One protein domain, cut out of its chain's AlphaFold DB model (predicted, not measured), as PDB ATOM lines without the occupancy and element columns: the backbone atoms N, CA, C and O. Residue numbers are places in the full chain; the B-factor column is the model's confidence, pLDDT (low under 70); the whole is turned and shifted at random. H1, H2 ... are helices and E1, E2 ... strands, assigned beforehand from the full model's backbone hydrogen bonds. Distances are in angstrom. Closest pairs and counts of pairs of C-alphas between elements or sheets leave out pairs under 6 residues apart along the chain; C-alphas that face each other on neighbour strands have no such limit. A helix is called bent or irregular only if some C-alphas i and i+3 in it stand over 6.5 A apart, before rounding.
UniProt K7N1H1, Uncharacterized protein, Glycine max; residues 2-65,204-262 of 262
ATOM      1  N   TYR A   2     -32.088 -28.963 -13.567       93.94
ATOM      2  CA  TYR A   2     -30.921 -29.817 -13.816       93.94
ATOM      3  C   TYR A   2     -31.088 -30.756 -15.035       93.94
ATOM      4  O   TYR A   2     -30.295 -30.694 -15.975       93.94
ATOM      5  N   ASP A   3     -32.175 -31.540 -15.084       94.81
ATOM      6  CA  ASP A   3     -32.442 -32.441 -16.221       94.81
ATOM      7  C   ASP A   3     -32.681 -31.691 -17.533       94.81
ATOM      8  O   ASP A   3     -32.376 -32.198 -18.610       94.81
ATOM      9  N   PHE A   4     -33.248 -30.486 -17.446       95.12
ATOM     10  CA  PHE A   4     -33.489 -29.654 -18.617       95.12
ATOM     11  C   PHE A   4     -32.163 -29.250 -19.260       95.12
ATOM     12  O   PHE A   4     -32.034 -29.409 -20.465       95.12
ATOM     13  N   PHE A   5     -31.164 -28.819 -18.483       94.19
ATOM     14  CA  PHE A   5     -29.860 -28.447 -19.041       94.19
ATOM     15  C   PHE A   5     -29.158 -29.614 -19.735       94.19
ATOM     16  O   PHE A   5     -28.623 -29.437 -20.827       94.19
ATOM     17  N   HIS A   6     -29.215 -30.815 -19.156       93.69
ATOM     18  CA  HIS A   6     -28.622 -31.997 -19.780       93.69
ATOM     19  C   HIS A   6     -29.330 -32.362 -21.084       93.69
ATOM     20  O   HIS A   6     -28.670 -32.569 -22.096       93.69
ATOM     21  N   LYS A   7     -30.670 -32.397 -21.086       95.62
ATOM     22  CA  LYS A   7     -31.453 -32.683 -22.299       95.62
ATOM     23  C   LYS A   7     -31.239 -31.617 -23.371       95.62
ATOM     24  O   LYS A   7     -30.975 -31.951 -24.516       95.62
ATOM     25  N   TRP A   8     -31.258 -30.345 -22.980       96.00
ATOM     26  CA  TRP A   8     -31.032 -29.233 -23.894       96.00
ATOM     27  C   TRP A   8     -29.655 -29.322 -24.560       96.00
ATOM     28  O   TRP A   8     -29.566 -29.150 -25.769       96.00
ATOM     29  N   LEU A   9     -28.598 -29.675 -23.817       96.00
ATOM     30  CA  LEU A   9     -27.251 -29.824 -24.378       96.00
ATOM     31  C   LEU A   9     -27.079 -31.088 -25.245       96.00
ATOM     32  O   LEU A   9     -26.187 -31.141 -26.096       96.00
ATOM     33  N   VAL A  10     -27.907 -32.119 -25.041       96.06
ATOM     34  CA  VAL A  10     -27.990 -33.258 -25.973       96.06
ATOM     35  C   VAL A  10     -28.541 -32.792 -27.319       96.06
ATOM     36  O   VAL A  10     -27.955 -33.139 -28.343       96.06
ATOM     37  N   ASP A  11     -29.600 -31.983 -27.297       97.19
ATOM     38  CA  ASP A  11     -30.265 -31.470 -28.499       97.19
ATOM     39  C   ASP A  11     -29.480 -30.334 -29.188       97.19
ATOM     40  O   ASP A  11     -29.649 -30.123 -30.385       97.19
ATOM     41  N   HIS A  12     -28.596 -29.642 -28.455       96.69
ATOM     42  CA  HIS A  12     -27.790 -28.512 -28.941       96.69
ATOM     43  C   HIS A  12     -26.282 -28.739 -28.689       96.69
ATOM     44  O   HIS A  12     -25.647 -28.030 -27.895       96.69
ATOM     45  N   PRO A  13     -25.679 -29.772 -29.309       96.06
ATOM     46  CA  PRO A  13     -24.304 -30.190 -29.040       96.06
ATOM     47  C   PRO A  13     -23.241 -29.138 -29.397       96.06
ATOM     48  O   PRO A  13     -22.129 -29.199 -28.868       96.06
ATOM     49  N   GLU A  14     -23.561 -28.175 -30.259       96.81
ATOM     50  CA  GLU A  14     -22.693 -27.063 -30.654       96.81
ATOM     51  C   GLU A  14     -22.308 -26.146 -29.483       96.81
ATOM     52  O   GLU A  14     -21.281 -25.475 -29.548       96.81
ATOM     53  N   PHE A  15     -23.064 -26.165 -28.380       96.31
ATOM     54  CA  PHE A  15     -22.767 -25.378 -27.179       96.31
ATOM     55  C   PHE A  15     -21.886 -26.110 -26.155       96.31
ATOM     56  O   PHE A  15     -21.538 -25.521 -25.134       96.31
ATOM     57  N   ARG A  16     -21.492 -27.372 -26.391       92.50
ATOM     58  CA  ARG A  16     -20.755 -28.192 -25.398       92.50
ATOM     59  C   ARG A  16     -19.444 -27.577 -24.926       92.50
ATOM     60  O   ARG A  16     -19.087 -27.730 -23.764       92.50
ATOM     61  N   SER A  17     -18.722 -26.901 -25.814       93.75
ATOM     62  CA  SER A  17     -17.456 -26.247 -25.471       93.75
ATOM     63  C   SER A  17     -17.637 -24.887 -24.800       93.75
ATOM     64  O   SER A  17     -16.664 -24.336 -24.282       93.75
ATOM     65  N   ASN A  18     -18.844 -24.319 -24.805       96.88
ATOM     66  CA  ASN A  18     -19.046 -22.947 -24.362       96.88
ATOM     67  C   ASN A  18     -18.954 -22.843 -22.835       96.88
ATOM     68  O   ASN A  18     -19.531 -23.672 -22.133       96.88
ATOM     69  N   PRO A  19     -18.286 -21.800 -22.310       96.75
ATOM     70  CA  PRO A  19     -18.386 -21.413 -20.910       96.75
ATOM     71  C   PRO A  19     -19.848 -21.274 -20.469       96.75
ATOM     72  O   PRO A  19     -20.576 -20.423 -20.980       96.75
ATOM     73  N   LEU A  20     -20.272 -22.087 -19.506       96.81
ATOM     74  CA  LEU A  20     -21.598 -22.003 -18.911       96.81
ATOM     75  C   LEU A  20     -21.553 -21.118 -17.666       96.81
ATOM     76  O   LEU A  20     -20.735 -21.315 -16.769       96.81
ATOM     77  N   TYR A  21     -22.497 -20.185 -17.593       97.69
ATOM     78  CA  TYR A  21     -22.818 -19.436 -16.386       97.69
ATOM     79  C   TYR A  21     -24.290 -19.630 -16.066       97.69
ATOM     80  O   TYR A  21     -25.136 -19.540 -16.956       97.69
ATOM     81  N   ILE A  22     -24.602 -19.875 -14.795       97.88
ATOM     82  CA  ILE A  22     -25.985 -19.987 -14.329       97.88
ATOM     83  C   ILE A  22     -26.257 -18.813 -13.401       97.88
ATOM     84  O   ILE A  22     -25.547 -18.603 -12.420       97.88
ATOM     85  N   GLY A  23     -27.285 -18.037 -13.714       97.25
ATOM     86  CA  GLY A  23     -27.618 -16.856 -12.941       97.25
ATOM     87  C   GLY A  23     -29.107 -16.663 -12.742       97.25
ATOM     88  O   GLY A  23     -29.937 -17.371 -13.311       97.25
ATOM     89  N   GLY A  24     -29.432 -15.688 -11.905       96.75
ATOM     90  CA  GLY A  24     -30.802 -15.303 -11.607       96.75
ATOM     91  C   GLY A  24     -30.851 -14.169 -10.597       96.75
ATOM     92  O   GLY A  24     -29.825 -13.744 -10.073       96.75
ATOM     93  N   GLY A  25     -32.053 -13.678 -10.317       96.44
ATOM     94  CA  GLY A  25     -32.248 -12.631  -9.326       96.44
ATOM     95  C   GLY A  25     -33.383 -12.928  -8.365       96.44
ATOM     96  O   GLY A  25     -34.197 -13.825  -8.601       96.44
ATOM     97  N   SER A  26     -33.447 -12.168  -7.275       96.19
ATOM     98  CA  SER A  26     -34.483 -12.326  -6.258       96.19
ATOM     99  C   SER A  26     -34.523 -13.761  -5.707       96.19
ATOM    100  O   SER A  26     -33.499 -14.309  -5.291       96.19
ATOM    101  N   TYR A  27     -35.683 -14.417  -5.733       95.69
ATOM    102  CA  TYR A  27     -35.855 -15.784  -5.239       95.69
ATOM    103  C   TYR A  27     -34.970 -16.828  -5.938       95.69
ATOM    104  O   TYR A  27     -34.739 -17.908  -5.395       95.69
ATOM    105  N   SER A  28     -34.418 -16.518  -7.119       96.19
ATOM    106  CA  SER A  28     -33.503 -17.422  -7.813       96.19
ATOM    107  C   SER A  28     -32.258 -17.773  -6.999       96.19
ATOM    108  O   SER A  28     -31.694 -18.820  -7.278       96.19
ATOM    109  N   GLY A  29     -31.843 -16.999  -5.989       96.81
ATOM    110  CA  GLY A  29     -30.736 -17.399  -5.104       96.81
ATOM    111  C   GLY A  29     -30.968 -18.764  -4.437       96.81
ATOM    112  O   GLY A  29     -30.092 -19.630  -4.491       96.81
ATOM    113  N   ILE A  30     -32.194 -19.010  -3.958       97.31
ATOM    114  CA  ILE A  30     -32.634 -20.282  -3.354       97.31
ATOM    115  C   ILE A  30     -32.534 -21.459  -4.337       97.31
ATOM    116  O   ILE A  30     -32.346 -22.608  -3.948       97.31
ATOM    117  N   VAL A  31     -32.657 -21.176  -5.633       96.12
ATOM    118  CA  VAL A  31     -32.716 -22.181  -6.699       96.12
ATOM    119  C   VAL A  31     -31.356 -22.409  -7.361       96.12
ATOM    120  O   VAL A  31     -30.959 -23.547  -7.604       96.12
ATOM    121  N   VAL A  32     -30.657 -21.324  -7.687       97.94
ATOM    122  CA  VAL A  32     -29.425 -21.316  -8.478       97.94
ATOM    123  C   VAL A  32     -28.280 -21.920  -7.687       97.94
ATOM    124  O   VAL A  32     -27.536 -22.710  -8.254       97.94
ATOM    125  N   LEU A  33     -28.146 -21.620  -6.394       97.88
ATOM    126  CA  LEU A  33     -27.012 -22.110  -5.607       97.88
ATOM    127  C   LEU A  33     -26.984 -23.648  -5.479       97.88
ATOM    128  O   LEU A  33     -25.963 -24.240  -5.842       97.88
ATOM    129  N   PRO A  34     -28.079 -24.334  -5.087       97.50
ATOM    130  CA  PRO A  34     -28.112 -25.799  -5.097       97.50
ATOM    131  C   PRO A  34     -27.937 -26.400  -6.496       97.50
ATOM    132  O   PRO A  34     -27.285 -27.431  -6.659       97.50
ATOM    133  N   LEU A  35     -28.506 -25.756  -7.519       97.62
ATOM    134  CA  LEU A  35     -28.399 -26.204  -8.905       97.62
ATOM    135  C   LEU A  35     -26.957 -26.141  -9.415       97.62
ATOM    136  O   LEU A  35     -26.485 -27.104 -10.013       97.62
ATOM    137  N   VAL A  36     -26.261 -25.032  -9.168       98.00
ATOM    138  CA  VAL A  36     -24.861 -24.842  -9.557       98.00
ATOM    139  C   VAL A  36     -23.969 -25.831  -8.825       98.00
ATOM    140  O   VAL A  36     -23.141 -26.457  -9.476       98.00
ATOM    141  N   GLN A  37     -24.166 -26.038  -7.518       97.50
ATOM    142  CA  GLN A  37     -23.400 -27.047  -6.786       97.50
ATOM    143  C   GLN A  37     -23.577 -28.435  -7.415       97.50
ATOM    144  O   GLN A  37     -22.590 -29.104  -7.712       97.50
ATOM    145  N   LYS A  38     -24.821 -28.830  -7.719       96.56
ATOM    146  CA  LYS A  38     -25.099 -30.122  -8.355       96.56
ATOM    147  C   LYS A  38     -24.444 -30.252  -9.736       96.56
ATOM    148  O   LYS A  38     -23.917 -31.313 -10.057       96.56
ATOM    149  N   VAL A  39     -24.488 -29.195 -10.549       96.75
ATOM    150  CA  VAL A  39     -23.844 -29.157 -11.874       96.75
ATOM    151  C   VAL A  39     -22.320 -29.234 -11.749       96.75
ATOM    152  O   VAL A  39     -21.694 -29.956 -12.518       96.75
ATOM    153  N   TYR A  40     -21.729 -28.543 -10.774       96.69
ATOM    154  CA  TYR A  40     -20.286 -28.563 -10.528       96.69
ATOM    155  C   TYR A  40     -19.789 -29.948 -10.087       96.69
ATOM    156  O   TYR A  40     -18.805 -30.444 -10.622       96.69
ATOM    157  N   GLU A  41     -20.501 -30.620  -9.180       95.38
ATOM    158  CA  GLU A  41     -20.184 -32.000  -8.769       95.38
ATOM    159  C   GLU A  41     -20.160 -32.974  -9.965       95.38
ATOM    160  O   GLU A  41     -19.301 -33.853 -10.062       95.38
ATOM    161  N   ASP A  42     -21.093 -32.818 -10.907       94.31
ATOM    162  CA  ASP A  42     -21.153 -33.659 -12.105       94.31
ATOM    163  C   ASP A  42     -20.088 -33.283 -13.151       94.31
ATOM    164  O   ASP A  42     -19.590 -34.159 -13.861       94.31
ATOM    165  N   TYR A  43     -19.703 -32.004 -13.218       94.69
ATOM    166  CA  TYR A  43     -18.571 -31.533 -14.016       94.69
ATOM    167  C   TYR A  43     -17.255 -32.162 -13.534       94.69
ATOM    168  O   TYR A  43     -16.533 -32.748 -14.341       94.69
ATOM    169  N   GLU A  44     -16.992 -32.144 -12.224       94.25
ATOM    170  CA  GLU A  44     -15.782 -32.729 -11.622       94.25
ATOM    171  C   GLU A  44     -15.699 -34.251 -11.818       94.25
ATOM    172  O   GLU A  44     -14.617 -34.812 -11.985       94.25
ATOM    173  N   THR A  45     -16.844 -34.937 -11.832       94.19
ATOM    174  CA  THR A  45     -16.907 -36.391 -12.068       94.19
ATOM    175  C   THR A  45     -16.931 -36.774 -13.551       94.19
ATOM    176  O   THR A  45     -16.915 -37.963 -13.875       94.19
ATOM    177  N   GLY A  46     -16.955 -35.798 -14.466       90.25
ATOM    178  CA  GLY A  46     -16.958 -36.037 -15.911       90.25
ATOM    179  C   GLY A  46     -18.252 -36.667 -16.437       90.25
ATOM    180  O   GLY A  46     -18.230 -37.382 -17.445       90.25
ATOM    181  N   ARG A  47     -19.391 -36.439 -15.770       88.56
ATOM    182  CA  ARG A  47     -20.685 -36.980 -16.199       88.56
ATOM    183  C   ARG A  47     -21.103 -36.375 -17.543       88.56
ATOM    184  O   ARG A  47     -21.166 -35.161 -17.701       88.56
ATOM    185  N   SER A  48     -21.434 -37.230 -18.513       86.44
ATOM    186  CA  SER A  48     -21.858 -36.804 -19.853       86.44
ATOM    187  C   SER A  48     -23.377 -36.538 -19.940       86.44
ATOM    188  O   SER A  48     -24.149 -37.324 -19.379       86.44
ATOM    189  N   PRO A  49     -23.832 -35.502 -20.679       91.12
ATOM    190  CA  PRO A  49     -23.021 -34.453 -21.303       91.12
ATOM    191  C   PRO A  49     -22.408 -33.510 -20.261       91.12
ATOM    192  O   PRO A  49     -23.093 -33.063 -19.347       91.12
ATOM    193  N   ILE A  50     -21.126 -33.181 -20.438       93.38
ATOM    194  CA  ILE A  50     -20.416 -32.282 -19.526       93.38
ATOM    195  C   ILE A  50     -20.931 -30.859 -19.738       93.38
ATOM    196  O   ILE A  50     -20.803 -30.292 -20.824       93.38
ATOM    197  N   LEU A  51     -21.493 -30.278 -18.682       95.19
ATOM    198  CA  LEU A  51     -21.821 -28.861 -18.612       95.19
ATOM    199  C   LEU A  51     -20.557 -28.102 -18.194       95.19
ATOM    200  O   LEU A  51     -20.145 -28.204 -17.043       95.19
ATOM    201  N   ASN A  52     -19.938 -27.357 -19.116       95.50
ATOM    202  CA  ASN A  52     -18.700 -26.599 -18.880       95.50
ATOM    203  C   ASN A  52     -18.935 -25.369 -17.974       95.50
ATOM    204  O   ASN A  52     -18.839 -24.225 -18.419       95.50
ATOM    205  N   ILE A  53     -19.320 -25.596 -16.716       97.12
ATOM    206  CA  ILE A  53     -19.664 -24.560 -15.738       97.12
ATOM    207  C   ILE A  53     -18.422 -23.762 -15.329       97.12
ATOM    208  O   ILE A  53     -17.409 -24.307 -14.908       97.12
ATOM    209  N   GLN A  54     -18.509 -22.441 -15.467       97.50
ATOM    210  CA  GLN A  54     -17.422 -21.499 -15.184       97.50
ATOM    211  C   GLN A  54     -17.763 -20.533 -14.048       97.50
ATOM    212  O   GLN A  54     -16.870 -19.890 -13.487       97.50
ATOM    213  N   GLY A  55     -19.046 -20.398 -13.712       97.56
ATOM    214  CA  GLY A  55     -19.458 -19.477 -12.671       97.56
ATOM    215  C   GLY A  55     -20.954 -19.258 -12.534       97.56
ATOM    216  O   GLY A  55     -21.777 -19.867 -13.223       97.56
ATOM    217  N   LEU A  56     -21.285 -18.332 -11.641       97.81
ATOM    218  CA  LEU A  56     -22.646 -17.909 -11.347       97.81
ATOM    219  C   LEU A  56     -22.760 -16.390 -11.232       97.81
ATOM    220  O   LEU A  56     -21.804 -15.703 -10.868       97.81
ATOM    221  N   VAL A  57     -23.952 -15.879 -11.533       98.06
ATOM    222  CA  VAL A  57     -24.275 -14.448 -11.443       98.06
ATOM    223  C   VAL A  57     -25.614 -14.270 -10.734       98.06
ATOM    224  O   VAL A  57     -26.642 -14.749 -11.211       98.06
ATOM    225  N   LEU A  58     -25.617 -13.570  -9.605       98.25
ATOM    226  CA  LEU A  58     -26.790 -13.371  -8.765       98.25
ATOM    227  C   LEU A  58     -27.107 -11.885  -8.589       98.25
ATOM    228  O   LEU A  58     -26.235 -11.100  -8.222       98.25
ATOM    229  N   ALA A  59     -28.367 -11.526  -8.830       97.44
ATOM    230  CA  ALA A  59     -28.875 -10.155  -8.810       97.44
ATOM    231  C   ALA A  59     -29.872  -9.951  -7.660       97.44
ATOM    232  O   ALA A  59     -30.977 -10.496  -7.714       97.44
ATOM    233  N   SER A  60     -29.498  -9.206  -6.618       97.38
ATOM    234  CA  SER A  60     -30.269  -9.088  -5.365       97.38
ATOM    235  C   SER A  60     -30.847 -10.446  -4.917       97.38
ATOM    236  O   SER A  60     -32.070 -10.620  -4.883       97.38
ATOM    237  N   PRO A  61     -30.011 -11.481  -4.705       97.62
ATOM    238  CA  PRO A  61     -30.503 -12.828  -4.443       97.62
ATOM    239  C   PRO A  61     -31.042 -12.978  -3.022       97.62
ATOM    240  O   PRO A  61     -30.422 -12.510  -2.071       97.62
ATOM    241  N   ARG A  62     -32.119 -13.754  -2.859       97.50
ATOM    242  CA  ARG A  62     -32.432 -14.338  -1.550       97.50
ATOM    243  C   ARG A  62     -31.413 -15.415  -1.216       97.50
ATOM    244  O   ARG A  62     -31.266 -16.372  -1.981       97.50
ATOM    245  N   LEU A  63     -30.739 -15.256  -0.086       97.75
ATOM    246  CA  LEU A  63     -29.712 -16.183   0.395       97.75
ATOM    247  C   LEU A  63     -30.087 -16.781   1.747       97.75
ATOM    248  O   LEU A  63     -29.822 -17.959   1.988       97.75
ATOM    249  N   ASP A  64     -30.721 -15.984   2.602       97.94
ATOM    250  CA  ASP A  64     -31.176 -16.391   3.920       97.94
ATOM    251  C   ASP A  64     -32.420 -15.588   4.301       97.94
ATOM    252  O   ASP A  64     -32.389 -14.363   4.405       97.94
ATOM    253  N   SER A  65     -33.533 -16.286   4.504       96.44
ATOM    254  CA  SER A  65     -34.840 -15.655   4.700       96.44
ATOM    255  C   SER A  65     -34.906 -14.818   5.976       96.44
ATOM    256  O   SER A  65     -35.652 -13.839   6.014       96.44
ATOM    257  N   VAL A 204     -29.631 -20.798   1.904       97.88
ATOM    258  CA  VAL A 204     -28.725 -21.425   0.927       97.88
ATOM    259  C   VAL A 204     -27.274 -20.966   1.094       97.88
ATOM    260  O   VAL A 204     -26.429 -21.247   0.243       97.88
ATOM    261  N   VAL A 205     -26.956 -20.306   2.211       97.62
ATOM    262  CA  VAL A 205     -25.605 -19.803   2.513       97.62
ATOM    263  C   VAL A 205     -24.560 -20.923   2.494       97.62
ATOM    264  O   VAL A 205     -23.462 -20.721   1.983       97.62
ATOM    265  N   GLN A 206     -24.909 -22.130   2.951       97.31
ATOM    266  CA  GLN A 206     -23.991 -23.275   2.908       97.31
ATOM    267  C   GLN A 206     -23.597 -23.663   1.477       97.31
ATOM    268  O   GLN A 206     -22.446 -24.016   1.236       97.31
ATOM    269  N   TYR A 207     -24.524 -23.578   0.517       97.81
ATOM    270  CA  TYR A 207     -24.204 -23.833  -0.888       97.81
ATOM    271  C   TYR A 207     -23.227 -22.777  -1.396       97.81
ATOM    272  O   TYR A 207     -22.210 -23.130  -1.981       97.81
ATOM    273  N   LEU A 208     -23.474 -21.496  -1.103       96.75
ATOM    274  CA  LEU A 208     -22.545 -20.424  -1.460       96.75
ATOM    275  C   LEU A 208     -21.144 -20.671  -0.874       96.75
ATOM    276  O   LEU A 208     -20.171 -20.612  -1.616       96.75
ATOM    277  N   HIS A 209     -21.048 -21.038   0.407       96.38
ATOM    278  CA  HIS A 209     -19.786 -21.399   1.063       96.38
ATOM    279  C   HIS A 209     -19.094 -22.613   0.417       96.38
ATOM    280  O   HIS A 209     -17.876 -22.655   0.280       96.38
ATOM    281  N   ASN A 210     -19.838 -23.635  -0.004       96.75
ATOM    282  CA  ASN A 210     -19.233 -24.773  -0.699       96.75
ATOM    283  C   ASN A 210     -18.618 -24.330  -2.031       96.75
ATOM    284  O   ASN A 210     -17.502 -24.730  -2.362       96.75
ATOM    285  N   LEU A 211     -19.319 -23.461  -2.765       95.88
ATOM    286  CA  LEU A 211     -18.870 -22.967  -4.060       95.88
ATOM    287  C   LEU A 211     -17.647 -22.042  -3.962       95.88
ATOM    288  O   LEU A 211     -16.884 -21.980  -4.925       95.88
ATOM    289  N   THR A 212     -17.385 -21.393  -2.822       94.25
ATOM    290  CA  THR A 212     -16.148 -20.606  -2.637       94.25
ATOM    291  C   THR A 212     -14.883 -21.463  -2.581       94.25
ATOM    292  O   THR A 212     -13.794 -20.932  -2.763       94.25
ATOM    293  N   ASN A 213     -15.000 -22.778  -2.361       93.25
ATOM    294  CA  ASN A 213     -13.866 -23.713  -2.390       93.25
ATOM    295  C   ASN A 213     -13.577 -24.272  -3.794       93.25
ATOM    296  O   ASN A 213     -12.767 -25.184  -3.946       93.25
ATOM    297  N   THR A 214     -14.265 -23.762  -4.816       94.50
ATOM    298  CA  THR A 214     -14.118 -24.191  -6.209       94.50
ATOM    299  C   THR A 214     -13.365 -23.145  -7.028       94.50
ATOM    300  O   THR A 214     -13.159 -22.019  -6.584       94.50
ATOM    301  N   ASN A 215     -13.023 -23.483  -8.273       92.00
ATOM    302  CA  ASN A 215     -12.438 -22.530  -9.222       92.00
ATOM    303  C   ASN A 215     -13.493 -21.658  -9.938       92.00
ATOM    304  O   ASN A 215     -13.175 -20.969 -10.910       92.00
ATOM    305  N   MET A 216     -14.760 -21.707  -9.513       95.00
ATOM    306  CA  MET A 216     -15.831 -20.957 -10.160       95.00
ATOM    307  C   MET A 216     -15.784 -19.470  -9.833       95.00
ATOM    308  O   MET A 216     -15.584 -19.050  -8.694       95.00
ATOM    309  N   ARG A 217     -16.099 -18.657 -10.841       95.81
ATOM    310  CA  ARG A 217     -16.307 -17.220 -10.657       95.81
ATOM    311  C   ARG A 217     -17.721 -16.955 -10.160       95.81
ATOM    312  O   ARG A 217     -18.686 -17.406 -10.770       95.81
ATOM    313  N   SER A 218     -17.846 -16.177  -9.094       95.31
ATOM    314  CA  SER A 218     -19.142 -15.773  -8.549       95.31
ATOM    315  C   SER A 218     -19.265 -14.258  -8.570       95.31
ATOM    316  O   SER A 218     -18.389 -13.564  -8.061       95.31
ATOM    317  N   LEU A 219     -20.355 -13.750  -9.141       96.62
ATOM    318  CA  LEU A 219     -20.733 -12.342  -9.053       96.62
ATOM    319  C   LEU A 219     -22.063 -12.236  -8.311       96.62
ATOM    320  O   LEU A 219     -23.079 -12.724  -8.799       96.62
ATOM    321  N   ILE A 220     -22.055 -11.577  -7.156       97.19
ATOM    322  CA  ILE A 220     -23.268 -11.167  -6.448       97.19
ATOM    323  C   ILE A 220     -23.318  -9.648  -6.528       97.19
ATOM    324  O   ILE A 220     -22.438  -8.977  -5.997       97.19
ATOM    325  N   TYR A 221     -24.337  -9.111  -7.187       96.56
ATOM    326  CA  TYR A 221     -24.580  -7.676  -7.220       96.56
ATOM    327  C   TYR A 221     -25.968  -7.389  -6.668       96.56
ATOM    328  O   TYR A 221     -26.918  -8.128  -6.917       96.56
ATOM    329  N   CYS A 222     -26.079  -6.320  -5.895       96.69
ATOM    330  CA  CYS A 222     -27.333  -5.881  -5.300       96.69
ATOM    331  C   CYS A 222     -27.542  -4.420  -5.677       96.69
ATOM    332  O   CYS A 222     -26.594  -3.635  -5.641       96.69
ATOM    333  N   THR A 223     -28.770  -4.051  -6.031       93.69
ATOM    334  CA  THR A 223     -29.116  -2.630  -6.112       93.69
ATOM    335  C   THR A 223     -29.255  -2.076  -4.702       93.69
ATOM    336  O   THR A 223     -29.718  -2.745  -3.778       93.69
ATOM    337  N   ASP A 224     -28.839  -0.835  -4.530       95.50
ATOM    338  CA  ASP A 224     -28.828  -0.162  -3.246       95.50
ATOM    339  C   ASP A 224     -30.215   0.435  -2.899       95.50
ATOM    340  O   ASP A 224     -30.414   0.948  -1.800       95.50
ATOM    341  N   LEU A 225     -31.194   0.294  -3.800       96.44
ATOM    342  CA  LEU A 225     -32.567   0.796  -3.677       96.44
ATOM    343  C   LEU A 225     -33.635  -0.313  -3.542       96.44
ATOM    344  O   LEU A 225     -34.828  -0.007  -3.522       96.44
ATOM    345  N   ASP A 226     -33.229  -1.582  -3.460       96.69
ATOM    346  CA  ASP A 226     -34.117  -2.732  -3.229       96.69
ATOM    347  C   ASP A 226     -34.225  -3.007  -1.726       96.69
ATOM    348  O   ASP A 226     -33.299  -3.513  -1.097       96.69
ATOM    349  N   MET A 227     -35.368  -2.650  -1.150       97.19
ATOM    350  CA  MET A 227     -35.735  -2.954   0.232       97.19
ATOM    351  C   MET A 227     -36.323  -4.365   0.374       97.19
ATOM    352  O   MET A 227     -36.370  -4.906   1.477       97.19
ATOM    353  N   SER A 228     -36.787  -4.985  -0.715       95.88
ATOM    354  CA  SER A 228     -37.373  -6.329  -0.682       95.88
ATOM    355  C   SER A 228     -36.327  -7.387  -0.323       95.88
ATOM    356  O   SER A 228     -36.648  -8.363   0.369       95.88
ATOM    357  N   ILE A 229     -35.091  -7.165  -0.790       97.44
ATOM    358  CA  ILE A 229     -33.875  -7.921  -0.486       97.44
ATOM    359  C   ILE A 229     -32.730  -6.904  -0.331       97.44
ATOM    360  O   ILE A 229     -31.998  -6.637  -1.289       97.44
ATOM    361  N   PRO A 230     -32.568  -6.309   0.864       97.62
ATOM    362  CA  PRO A 230     -31.541  -5.306   1.103       97.62
ATOM    363  C   PRO A 230     -30.138  -5.830   0.806       97.62
ATOM    364  O   PRO A 230     -29.754  -6.911   1.262       97.62
ATOM    365  N   TYR A 231     -29.314  -5.016   0.137       97.50
ATOM    366  CA  TYR A 231     -27.905  -5.349  -0.111       97.50
ATOM    367  C   TYR A 231     -27.130  -5.661   1.185       97.50
ATOM    368  O   TYR A 231     -26.160  -6.417   1.160       97.50
ATOM    369  N   LEU A 232     -27.581  -5.111   2.320       97.81
ATOM    370  CA  LEU A 232     -27.038  -5.354   3.658       97.81
ATOM    371  C   LEU A 232     -27.048  -6.840   4.041       97.81
ATOM    372  O   LEU A 232     -26.094  -7.303   4.670       97.81
ATOM    373  N   SER A 233     -28.072  -7.597   3.628       97.12
ATOM    374  CA  SER A 233     -28.137  -9.047   3.849       97.12
ATOM    375  C   SER A 233     -26.999  -9.754   3.113       97.12
ATOM    376  O   SER A 233     -26.150 -10.396   3.736       97.12
ATOM    377  N   SER A 234     -26.906  -9.543   1.796       96.81
ATOM    378  CA  SER A 234     -25.851 -10.138   0.966       96.81
ATOM    379  C   SER A 234     -24.453  -9.727   1.435       96.81
ATOM    380  O   SER A 234     -23.567 -10.572   1.532       96.81
ATOM    381  N   LEU A 235     -24.255  -8.455   1.798       95.62
ATOM    382  CA  LEU A 235     -22.985  -7.957   2.324       95.62
ATOM    383  C   LEU A 235     -22.603  -8.644   3.643       95.62
ATOM    384  O   LEU A 235     -21.445  -9.019   3.824       95.62
ATOM    385  N   SER A 236     -23.560  -8.821   4.556       95.94
ATOM    386  CA  SER A 236     -23.333  -9.497   5.840       95.94
ATOM    387  C   SER A 236     -23.001 -10.975   5.644       95.94
ATOM    388  O   SER A 236     -22.054 -11.480   6.247       95.94
ATOM    389  N   ILE A 237     -23.720 -11.650   4.744       96.31
ATOM    390  CA  ILE A 237     -23.478 -13.051   4.392       96.31
ATOM    391  C   ILE A 237     -22.093 -13.216   3.763       96.31
ATOM    392  O   ILE A 237     -21.320 -14.045   4.233       96.31
ATOM    393  N   VAL A 238     -21.724 -12.402   2.771       93.81
ATOM    394  CA  VAL A 238     -20.395 -12.476   2.135       93.81
ATOM    395  C   VAL A 238     -19.276 -12.227   3.147       93.81
ATOM    396  O   VAL A 238     -18.288 -12.957   3.151       93.81
ATOM    397  N   LYS A 239     -19.443 -11.261   4.060       93.00
ATOM    398  CA  LYS A 239     -18.488 -11.038   5.158       93.00
ATOM    399  C   LYS A 239     -18.369 -12.255   6.079       93.00
ATOM    400  O   LYS A 239     -17.264 -12.569   6.513       93.00
ATOM    401  N   SER A 240     -19.470 -12.960   6.348       95.06
ATOM    402  CA  SER A 240     -19.466 -14.160   7.199       95.06
ATOM    403  C   SER A 240     -18.700 -15.345   6.598       95.06
ATOM    404  O   SER A 240     -18.236 -16.201   7.346       95.06
ATOM    405  N   LEU A 241     -18.501 -15.371   5.272       93.06
ATOM    406  CA  LEU A 241     -17.702 -16.401   4.595       93.06
ATOM    407  C   LEU A 241     -16.196 -16.272   4.876       93.06
ATOM    408  O   LEU A 241     -15.445 -17.179   4.532       93.06
ATOM    409  N   ASN A 242     -15.753 -15.163   5.485       90.62
ATOM    410  CA  ASN A 242     -14.363 -14.923   5.886       90.62
ATOM    411  C   ASN A 242     -13.342 -15.164   4.751       90.62
ATOM    412  O   ASN A 242     -12.276 -15.750   4.948       90.62
ATOM    413  N   LEU A 243     -13.699 -14.730   3.540       90.12
ATOM    414  CA  LEU A 243     -12.846 -14.842   2.361       90.12
ATOM    415  C   LEU A 243     -11.683 -13.848   2.433       90.12
ATOM    416  O   LEU A 243     -11.789 -12.766   3.016       90.12
ATOM    417  N   LYS A 244     -10.568 -14.200   1.793       89.31
ATOM    418  CA  LYS A 244      -9.438 -13.285   1.639       89.31
ATOM    419  C   LYS A 244      -9.815 -12.174   0.655       89.31
ATOM    420  O   LYS A 244     -10.211 -12.454  -0.470       89.31
ATOM    421  N   PHE A 245      -9.652 -10.925   1.078       87.12
ATOM    422  CA  PHE A 245      -9.810  -9.775   0.193       87.12
ATOM    423  C   PHE A 245      -8.585  -9.641  -0.710       87.12
ATOM    424  O   PHE A 245      -7.469  -9.464  -0.219       87.12
ATOM    425  N   ASP A 246      -8.804  -9.695  -2.021       87.62
ATOM    426  CA  ASP A 246      -7.759  -9.406  -3.006       87.62
ATOM    427  C   ASP A 246      -7.569  -7.896  -3.211       87.62
ATOM    428  O   ASP A 246      -6.472  -7.439  -3.525       87.62
ATOM    429  N   MET A 247      -8.628  -7.108  -2.997       89.69
ATOM    430  CA  MET A 247      -8.639  -5.650  -3.129       89.69
ATOM    431  C   MET A 247      -9.502  -5.012  -2.036       89.69
ATOM    432  O   MET A 247     -10.434  -5.628  -1.515       89.69
ATOM    433  N   THR A 248      -9.187  -3.768  -1.675       90.75
ATOM    434  CA  THR A 248     -10.057  -2.943  -0.826       90.75
ATOM    435  C   THR A 248     -11.221  -2.406  -1.646       90.75
ATOM    436  O   THR A 248     -10.994  -2.000  -2.781       90.75
ATOM    437  N   TRP A 249     -12.408  -2.310  -1.041       92.69
ATOM    438  CA  TRP A 249     -13.599  -1.725  -1.662       92.69
ATOM    439  C   TRP A 249     -13.295  -0.432  -2.428       92.69
ATOM    440  O   TRP A 249     -12.732   0.511  -1.861       92.69
ATOM    441  N   HIS A 250     -13.684  -0.381  -3.698       95.50
ATOM    442  CA  HIS A 250     -13.427   0.754  -4.578       95.50
ATOM    443  C   HIS A 250     -14.597   0.986  -5.547       95.50
ATOM    444  O   HIS A 250     -15.398   0.083  -5.801       95.50
ATOM    445  N   PRO A 251     -14.754   2.203  -6.095       97.06
ATOM    446  CA  PRO A 251     -15.800   2.447  -7.074       97.06
ATOM    447  C   PRO A 251     -15.549   1.651  -8.360       97.06
ATOM    448  O   PRO A 251     -14.400   1.464  -8.776       97.06
ATOM    449  N   TRP A 252     -16.628   1.232  -9.017       96.06
ATOM    450  CA  TRP A 252     -16.609   0.802 -10.415       96.06
ATOM    451  C   TRP A 252     -17.371   1.812 -11.277       96.06
ATOM    452  O   TRP A 252     -18.230   2.546 -10.779       96.06
ATOM    453  N   PHE A 253     -17.024   1.885 -12.562       97.62
ATOM    454  CA  PHE A 253     -17.441   2.977 -13.439       97.62
ATOM    455  C   PHE A 253     -18.142   2.473 -14.699       97.62
ATOM    456  O   PHE A 253     -17.744   1.461 -15.274       97.62
ATOM    457  N   VAL A 254     -19.134   3.235 -15.161       97.25
ATOM    458  CA  VAL A 254     -19.766   3.111 -16.483       97.25
ATOM    459  C   VAL A 254     -19.754   4.491 -17.118       97.25
ATOM    460  O   VAL A 254     -20.164   5.458 -16.481       97.25
ATOM    461  N   ASP A 255     -19.227   4.602 -18.337       97.00
ATOM    462  CA  ASP A 255     -19.152   5.866 -19.088       97.00
ATOM    463  C   ASP A 255     -18.557   7.040 -18.277       97.00
ATOM    464  O   ASP A 255     -18.990   8.188 -18.361       97.00
ATOM    465  N   GLY A 256     -17.551   6.739 -17.446       96.50
ATOM    466  CA  GLY A 256     -16.864   7.716 -16.595       96.50
ATOM    467  C   GLY A 256     -17.628   8.140 -15.335       96.50
ATOM    468  O   GLY A 256     -17.135   8.990 -14.597       96.50
ATOM    469  N   GLN A 257     -18.794   7.558 -15.057       98.00
ATOM    470  CA  GLN A 257     -19.580   7.801 -13.846       98.00
ATOM    471  C   GLN A 257     -19.452   6.635 -12.874       98.00
ATOM    472  O   GLN A 257     -19.395   5.478 -13.288       98.00
ATOM    473  N   VAL A 258     -19.425   6.935 -11.573       97.94
ATOM    474  CA  VAL A 258     -19.461   5.901 -10.533       97.94
ATOM    475  C   VAL A 258     -20.797   5.172 -10.626       97.94
ATOM    476  O   VAL A 258     -21.851   5.782 -10.464       97.94
ATOM    477  N   ALA A 259     -20.742   3.871 -10.884       96.75
ATOM    478  CA  ALA A 259     -21.915   3.016 -11.013       96.75
ATOM    479  C   ALA A 259     -22.186   2.191  -9.743       96.75
ATOM    480  O   ALA A 259     -23.286   1.674  -9.556       96.75
ATOM    481  N   GLY A 260     -21.203   2.097  -8.844       96.06
ATOM    482  CA  GLY A 260     -21.357   1.488  -7.528       96.06
ATOM    483  C   GLY A 260     -20.015   1.200  -6.861       96.06
ATOM    484  O   GLY A 260     -18.985   1.738  -7.264       96.06
ATOM    485  N   LEU A 261     -20.045   0.333  -5.849       94.69
ATOM    486  CA  LEU A 261     -18.896  -0.101  -5.051       94.69
ATOM    487  C   LEU A 261     -18.674  -1.610  -5.253       94.69
ATOM    488  O   LEU A 261     -19.653  -2.358  -5.281       94.69
ATOM    489  N   VAL A 262     -17.420  -2.040  -5.403       93.31
ATOM    490  CA  VAL A 262     -17.006  -3.449  -5.558       93.31
ATOM    491  C   VAL A 262     -15.781  -3.758  -4.710       93.31
ATOM    492  O   VAL A 262     -15.003  -2.811  -4.446       93.31
TER     493      VAL A 262
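AT A GLANCE: This is residues 2 to 65 and 204 to 262 of the 262 residues of an uncharacterized protein of Glycine max (UniProt K7N1H1). A small three-stranded parallel sheet has the long helix H2 laid along one face and its other face bare of named elements, with the shorter H3 side by side with H2. H1 lies at one end of this two-layered body; toward the opposite end H4 grazes the sheet, and the small hairpin of E4 and E5 is set off from it. The printed part has 123 residues, with four named helices and five named strands in the order H1 E1 H2 E2 H3 E3 H4 E4 E5; the large sheet runs E1 E2 E3, and the class is mixed, helices and strands. It is only just compact, close to loose, with a radius of gyration of the C-alphas of 16.0 A and spans of 42 by 34 by 29 A.

IN THESE COORDINATES: In the large sheet, E1 is residues 20 to 26, 20.5 A long, E2 residues 53 to 61, 19.6 A, and E3 residues 217 to 221, 13.1 A. H2, residues 28 to 44, spans 23.7 A from C-alpha 28 at (-33.503, -17.422, -7.813); it is neither bent nor irregular, but only just: C-alphas 30 and 33 are 6.3 A apart. H1 is residues 2 to 11, 14.8 A, from C-alpha 2 at (-30.921, -29.817, -13.816); H3 is residues 205 to 211, 9.9 A, and H4 residues 231 to 240, 14.2 A. E4 is residues 251 to 254, 10.2 A, and E5 residues 257 to 261, 11.8 A, ending with C-alpha 261 at (-18.896, -0.101, -5.051).

HOW THE PARTS SIT: E2 is the inner strand, parallel to E1 at 10 degrees, with N 24 and O 57 3.0 A apart, within hydrogen-bond range. E2 and E3 are parallel at 13 degrees, with N 58 and O 219 2.8 A apart. H2 is on the sheet at a height of 8.7 A, over E1 and E2, along the strands at 6 degrees to E1 on the local plane. E1, H2 and E2 form a strand-helix-strand unit, two parallel neighbour strands joined through a helix, with a right-handed crossover. With residues 33 to 37 alone, H2 touches H3 at a shallow tilt of 29 degrees, the same way; the closest C-alphas, of Leu 33 and Tyr 207, are 5.8 A apart. H1 and H2 only just touch, with 3 pairs of C-alphas within 8 A, the closest those of Tyr 2 and Leu 35 at 6.6 A. H4 only grazes the sheet, with residues 231 to 238. The hairpin E4 and E5 is antiparallel, with N 252 and O 260 3.0 A apart, and both strands are apart from E3. Every O i to N i+4 pair is within hydrogen-bond range in H1, H3 and H4; in H2, 12 of 13 are.

THE WHOLE: The two C-alphas farthest apart, of Ser 48 and Gln 257, are 45.1 A apart. Residues 66 to 203 are not printed, and C-alphas 65 and 204 are 9.2 A apart across the cut. Of the links that are printed whole, none is long. The mean pLDDT of the printed part is 95.6, and no printed residue is under 70.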